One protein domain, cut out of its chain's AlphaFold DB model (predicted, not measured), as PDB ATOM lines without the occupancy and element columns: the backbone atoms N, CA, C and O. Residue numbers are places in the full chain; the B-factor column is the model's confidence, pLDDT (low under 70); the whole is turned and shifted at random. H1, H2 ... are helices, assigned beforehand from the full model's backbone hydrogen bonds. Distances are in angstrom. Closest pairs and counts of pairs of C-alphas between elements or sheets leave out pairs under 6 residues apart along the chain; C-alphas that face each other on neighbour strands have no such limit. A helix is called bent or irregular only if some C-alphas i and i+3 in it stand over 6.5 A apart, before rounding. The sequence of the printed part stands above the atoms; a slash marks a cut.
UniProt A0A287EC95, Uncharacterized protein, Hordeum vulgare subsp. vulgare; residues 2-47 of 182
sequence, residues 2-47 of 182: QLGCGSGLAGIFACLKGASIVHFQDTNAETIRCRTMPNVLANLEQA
ATOM      1  N   GLN A   2      23.108 -17.971 177.719       96.44
ATOM      2  CA  GLN A   2      22.510 -18.983 178.591       96.44
ATOM      3  C   GLN A   2      21.139 -19.396 178.036       96.44
ATOM      4  O   GLN A   2      20.277 -18.534 177.869       96.44
ATOM      5  N   LEU A   3      20.948 -20.689 177.762       94.19
ATOM      6  CA  LEU A   3      19.664 -21.278 177.361       94.19
ATOM      7  C   LEU A   3      18.966 -21.899 178.576       94.19
ATOM      8  O   LEU A   3      19.631 -22.501 179.422       94.19
ATOM      9  N   GLY A   4      17.638 -21.762 178.648       91.44
ATOM     10  CA  GLY A   4      16.850 -22.208 179.803       91.44
ATOM     11  C   GLY A   4      17.314 -21.529 181.091       91.44
ATOM     12  O   GLY A   4      17.752 -22.187 182.038       91.44
ATOM     13  N   CYS A   5      17.356 -20.196 181.085       93.06
ATOM     14  CA  CYS A   5      18.097 -19.455 182.091       93.06
ATOM     15  C   CYS A   5      17.436 -19.418 183.473       93.06
ATOM     16  O   CYS A   5      18.167 -19.264 184.455       93.06
ATOM     17  N   GLY A   6      16.109 -19.555 183.598       93.81
ATOM     18  CA  GLY A   6      15.430 -19.550 184.898       93.81
ATOM     19  C   GLY A   6      15.771 -18.311 185.740       93.81
ATOM     20  O   GLY A   6      15.474 -17.179 185.366       93.81
ATOM     21  N   SER A   7      16.447 -18.494 186.881       95.19
ATOM     22  CA  SER A   7      16.944 -17.370 187.702       95.19
ATOM     23  C   SER A   7      18.082 -16.555 187.065       95.19
ATOM     24  O   SER A   7      18.376 -15.474 187.562       95.19
ATOM     25  N   GLY A   8      18.741 -17.054 186.016       95.81
ATOM     26  CA  GLY A   8      19.849 -16.387 185.324       95.81
ATOM     27  C   GLY A   8      21.226 -16.571 185.966       95.81
ATOM     28  O   GLY A   8      22.170 -15.902 185.570       95.81
ATOM     29  N   LEU A   9      21.387 -17.457 186.953       95.50
ATOM     30  CA  LEU A   9      22.606 -17.497 187.779       95.50
ATOM     31  C   LEU A   9      23.900 -17.732 186.984       95.50
ATOM     32  O   LEU A   9      24.883 -17.031 187.205       95.50
ATOM     33  N   ALA A  10      23.905 -18.675 186.037       95.38
ATOM     34  CA  ALA A  10      25.103 -18.975 185.250       95.38
ATOM     35  C   ALA A  10      25.497 -17.802 184.329       95.38
ATOM     36  O   ALA A  10      26.675 -17.473 184.205       95.38
ATOM     37  N   GLY A  11      24.516 -17.130 183.723       96.81
ATOM     38  CA  GLY A  11      24.753 -15.934 182.921       96.81
ATOM     39  C   GLY A  11      25.149 -14.719 183.763       96.81
ATOM     40  O   GLY A  11      26.045 -13.986 183.361       96.81
ATOM     41  N   ILE A  12      24.565 -14.532 184.952       97.69
ATOM     42  CA  ILE A  12      24.983 -13.492 185.910       97.69
ATOM     43  C   ILE A  12      26.443 -13.709 186.295       97.69
ATOM     44  O   ILE A  12      27.239 -12.779 186.220       97.69
ATOM     45  N   PHE A  13      26.822 -14.941 186.646       97.31
ATOM     46  CA  PHE A  13      28.212 -15.278 186.930       97.31
ATOM     47  C   PHE A  13      29.134 -14.929 185.754       97.31
ATOM     48  O   PHE A  13      30.184 -14.329 185.968       97.31
ATOM     49  N   ALA A  14      28.728 -15.230 184.516       96.88
ATOM     50  CA  ALA A  14      29.491 -14.842 183.333       96.88
ATOM     51  C   ALA A  14      29.657 -13.313 183.223       96.88
ATOM     52  O   ALA A  14      30.774 -12.851 182.993       96.88
ATOM     53  N   CYS A  15      28.600 -12.525 183.464       95.69
ATOM     54  CA  CYS A  15      28.701 -11.061 183.527       95.69
ATOM     55  C   CYS A  15      29.728 -10.616 184.581       95.69
ATOM     56  O   CYS A  15      30.599  -9.800 184.295       95.69
ATOM     57  N   LEU A  16      29.661 -11.185 185.790       94.69
ATOM     58  CA  LEU A  16      30.567 -10.851 186.896       94.69
ATOM     59  C   LEU A  16      32.023 -11.259 186.627       94.69
ATOM     60  O   LEU A  16      32.941 -10.671 187.193       94.69
ATOM     61  N   LYS A  17      32.250 -12.251 185.760       95.50
ATOM     62  CA  LYS A  17      33.580 -12.659 185.287       95.50
ATOM     63  C   LYS A  17      34.084 -11.855 184.086       95.50
ATOM     64  O   LYS A  17      35.141 -12.179 183.558       95.50
ATOM     65  N   GLY A  18      33.376 -10.799 183.688       91.69
ATOM     66  CA  GLY A  18      33.817  -9.879 182.641       91.69
ATOM     67  C   GLY A  18      33.380 -10.268 181.230       91.69
ATOM     68  O   GLY A  18      33.935  -9.749 180.265       91.69
ATOM     69  N   ALA A  19      32.390 -11.156 181.074       94.06
ATOM     70  CA  ALA A  19      31.789 -11.384 179.763       94.06
ATOM     71  C   ALA A  19      31.195 -10.073 179.222       94.06
ATOM     72  O   ALA A  19      30.382  -9.431 179.888       94.06
ATOM     73  N   SER A  20      31.579  -9.689 178.002       90.81
ATOM     74  CA  SER A  20      31.163  -8.419 177.391       90.81
ATOM     75  C   SER A  20      29.663  -8.361 177.098       90.81
ATOM     76  O   SER A  20      29.035  -7.316 177.258       90.81
ATOM     77  N   ILE A  21      29.082  -9.480 176.656       92.38
ATOM     78  CA  ILE A  21      27.662  -9.613 176.332       92.38
ATOM     79  C   ILE A  21      27.174 -10.985 176.794       92.38
ATOM     80  O   ILE A  21      27.725 -12.022 176.424       92.38
ATOM     81  N   VAL A  22      26.078 -10.997 177.552       95.19
ATOM     82  CA  VAL A  22      25.384 -12.226 177.945       95.19
ATOM     83  C   VAL A  22      23.926 -12.136 177.516       95.19
ATOM     84  O   VAL A  22      23.182 -11.264 177.956       95.19
ATOM     85  N   HIS A  23      23.510 -13.057 176.647       96.06
ATOM     86  CA  HIS A  23      22.104 -13.238 176.288       96.06
ATOM     87  C   HIS A  23      21.474 -14.321 177.157       96.06
ATOM     88  O   HIS A  23      22.009 -15.431 177.237       96.06
ATOM     89  N   PHE A  24      20.342 -13.984 177.765       95.56
ATOM     90  CA  PHE A  24      19.511 -14.877 178.562       95.56
ATOM     91  C   PHE A  24      18.310 -15.311 177.729       95.56
ATOM     92  O   PHE A  24      17.617 -14.467 177.160       95.56
ATOM     93  N   GLN A  25      18.081 -16.616 177.644       93.75
ATOM     94  CA  GLN A  25      16.963 -17.191 176.918       93.75
ATOM     95  C   GLN A  25      16.218 -18.169 177.818       93.75
ATOM     96  O   GLN A  25      16.823 -18.977 178.518       93.75
ATOM     97  N   ASP A  26      14.895 -18.101 177.752       92.38
ATOM     98  CA  ASP A  26      13.979 -19.031 178.392       92.38
ATOM     99  C   ASP A  26      12.776 -19.228 177.465       92.38
ATOM    100  O   ASP A  26      12.468 -18.355 176.645       92.38
ATOM    101  N   THR A  27      12.116 -20.380 177.551       88.25
ATOM    102  CA  THR A  27      10.896 -20.642 176.776       88.25
ATOM    103  C   THR A  27       9.706 -19.873 177.341       88.25
ATOM    104  O   THR A  27       8.790 -19.543 176.591       88.25
ATOM    105  N   ASN A  28       9.727 -19.543 178.637       91.00
ATOM    106  CA  ASN A  28       8.680 -18.777 179.292       91.00
ATOM    107  C   ASN A  28       9.078 -17.294 179.434       91.00
ATOM    108  O   ASN A  28       9.935 -16.918 180.238       91.00
ATOM    109  N   ALA A  29       8.386 -16.419 178.699       93.75
ATOM    110  CA  ALA A  29       8.617 -14.974 178.739       93.75
ATOM    111  C   ALA A  29       8.349 -14.338 180.118       93.75
ATOM    112  O   ALA A  29       8.961 -13.323 180.452       93.75
ATOM    113  N   GLU A  30       7.461 -14.902 180.941       95.56
ATOM    114  CA  GLU A  30       7.277 -14.448 182.325       95.56
ATOM    115  C   GLU A  30       8.469 -14.804 183.203       95.56
ATOM    116  O   GLU A  30       8.864 -13.994 184.037       95.56
ATOM    117  N   THR A  31       9.110 -15.954 182.974       95.06
ATOM    118  CA  THR A  31      10.352 -16.298 183.682       95.06
ATOM    119  C   THR A  31      11.429 -15.257 183.392       95.06
ATOM    120  O   THR A  31      12.055 -14.752 184.323       95.06
ATOM    121  N   ILE A  32      11.571 -14.830 182.133       95.25
ATOM    122  CA  ILE A  32      12.484 -13.733 181.785       95.25
ATOM    123  C   ILE A  32      12.113 -12.441 182.517       95.25
ATOM    124  O   ILE A  32      12.955 -11.868 183.211       95.25
ATOM    125  N   ARG A  33      10.865 -11.979 182.378       96.81
ATOM    126  CA  ARG A  33      10.436 -10.659 182.869       96.81
ATOM    127  C   ARG A  33      10.393 -10.567 184.393       96.81
ATOM    128  O   ARG A  33      10.858  -9.580 184.951       96.81
ATOM    129  N   CYS A  34       9.857 -11.588 185.053       97.00
ATOM    130  CA  CYS A  34       9.545 -11.559 186.482       97.00
ATOM    131  C   CYS A  34      10.627 -12.208 187.351       97.00
ATOM    132  O   CYS A  34      10.625 -12.004 188.562       97.00
ATOM    133  N   ARG A  35      11.550 -12.988 186.768       96.25
ATOM    134  CA  ARG A  35      12.591 -13.697 187.527       96.25
ATOM    135  C   ARG A  35      13.996 -13.391 187.028       96.25
ATOM    136  O   ARG A  35      14.822 -12.927 187.805       96.25
ATOM    137  N   THR A  36      14.291 -13.627 185.751       97.19
ATOM    138  CA  THR A  36      15.654 -13.460 185.226       97.19
ATOM    139  C   THR A  36      16.096 -12.000 185.258       97.19
ATOM    140  O   THR A  36      17.141 -11.693 185.823       97.19
ATOM    141  N   MET A  37      15.305 -11.090 184.683       97.19
ATOM    142  CA  MET A  37      15.626  -9.663 184.619       97.19
ATOM    143  C   MET A  37      15.870  -9.033 186.000       97.19
ATOM    144  O   MET A  37      16.948  -8.464 186.175       97.19
ATOM    145  N   PRO A  38      14.959  -9.144 186.991       97.81
ATOM    146  CA  PRO A  38      15.204  -8.553 188.306       97.81
ATOM    147  C   PRO A  38      16.427  -9.162 189.003       97.81
ATOM    148  O   PRO A  38      17.210  -8.420 189.588       97.81
ATOM    149  N   ASN A  39      16.667 -10.474 188.874       97.69
ATOM    150  CA  ASN A  39      17.870 -11.100 189.433       97.69
ATOM    151  C   ASN A  39      19.156 -10.557 188.801       97.69
ATOM    152  O   ASN A  39      20.126 -10.303 189.516       97.69
ATOM    153  N   VAL A  40      19.178 -10.381 187.475       97.12
ATOM    154  CA  VAL A  40      20.336  -9.826 186.763       97.12
ATOM    155  C   VAL A  40      20.604  -8.399 187.222       97.12
ATOM    156  O   VAL A  40      21.734  -8.094 187.589       97.12
ATOM    157  N   LEU A  41      19.578  -7.546 187.239       96.38
ATOM    158  CA  LEU A  41      19.716  -6.149 187.649       96.38
ATOM    159  C   LEU A  41      20.234  -6.041 189.087       96.38
ATOM    160  O   LEU A  41      21.277  -5.430 189.303       96.38
ATOM    161  N   ALA A  42      19.597  -6.738 190.032       97.25
ATOM    162  CA  ALA A  42      19.982  -6.697 191.441       97.25
ATOM    163  C   ALA A  42      21.429  -7.167 191.680       97.25
ATOM    164  O   ALA A  42      22.170  -6.544 192.440       97.25
ATOM    165  N   ASN A  43      21.870  -8.242 191.015       96.88
ATOM    166  CA  ASN A  43      23.236  -8.749 191.189       96.88
ATOM    167  C   ASN A  43      24.291  -7.831 190.554       96.88
ATOM    168  O   ASN A  43      25.388  -7.702 191.098       96.88
ATOM    169  N   LEU A  44      23.989  -7.193 189.418       93.81
ATOM    170  CA  LEU A  44      24.917  -6.259 188.771       93.81
ATOM    171  C   LEU A  44      25.026  -4.934 189.532       93.81
ATOM    172  O   LEU A  44      26.130  -4.409 189.670       93.81
ATOM    173  N   GLU A  45      23.914  -4.420 190.059       94.69
ATOM    174  CA  GLU A  45      23.909  -3.252 190.947       94.69
ATOM    175  C   GLU A  45      24.718  -3.533 192.213       94.69
ATOM    176  O   GLU A  45      25.666  -2.809 192.513       94.69
ATOM    177  N   GLN A  46      24.452  -4.658 192.882       94.25
ATOM    178  CA  GLN A  46      25.196  -5.050 194.076       94.25
ATOM    179  C   GLN A  46      26.701  -5.218 193.803       94.25
ATOM    180  O   GLN A  46      27.531  -4.848 194.636       94.25
ATOM    181  N   ALA A  47      27.078  -5.786 192.655       92.44
ATOM    182  CA  ALA A  47      28.482  -5.930 192.276       92.44
ATOM    183  C   ALA A  47      29.159  -4.572 192.040       92.44
ATOM    184  O   ALA A  47      30.295  -4.376 192.475       92.44
TER     185      ALA A  47
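AT A GLANCE: This is residues 2 to 47 of the 182 residues of an uncharacterized protein of Hordeum vulgare subsp. vulgare (UniProt A0A287EC95). A short helix, H1, lies beside the last part of a long helix, H2, and a long link folds back from the end of H1 to the start of H2, with both helices running the same way. Residues 2 to 3 pair with residues 24 to 25 of this link, parallel. The printed part has 46 residues with two named helices, H1 then H2, and no named strand; it is all helix and compact, with a radius of gyration of the C-alphas of 9.8 A and spans of 27 by 18 by 13 A.

HOW THE PARTS SIT: H1, residues 9 to 16, touches H2, residues 29 to 47, with residues 40 to 47 of H2 alone. The closest C-alphas are those of Ile 12 and Val 40, 6.0 A apart. They run the same way at a steep tilt of 37 degrees, only just steep. In H1 every O i to N i+4 pair is within hydrogen-bond range; in H2, 13 of 15.

IN THESE COORDINATES: H1 begins at C-alpha 9 (22.606, -17.497, 187.779) and is 10.4 A long. H2, 25.7 A long, ends at C-alpha 47 (28.482, -5.930, 192.276). It has a kink of 30 degrees near residue 36 and is only just irregular: C-alphas 34 and 37 are 6.6 A apart.

THE WHOLE: The two C-alphas farthest apart, of Thr 27 and Ala 47, are 27.7 A apart. The link of residues 17 to 28 is long. The printed part has no cut, and no printed residue is under 70 in pLDDT.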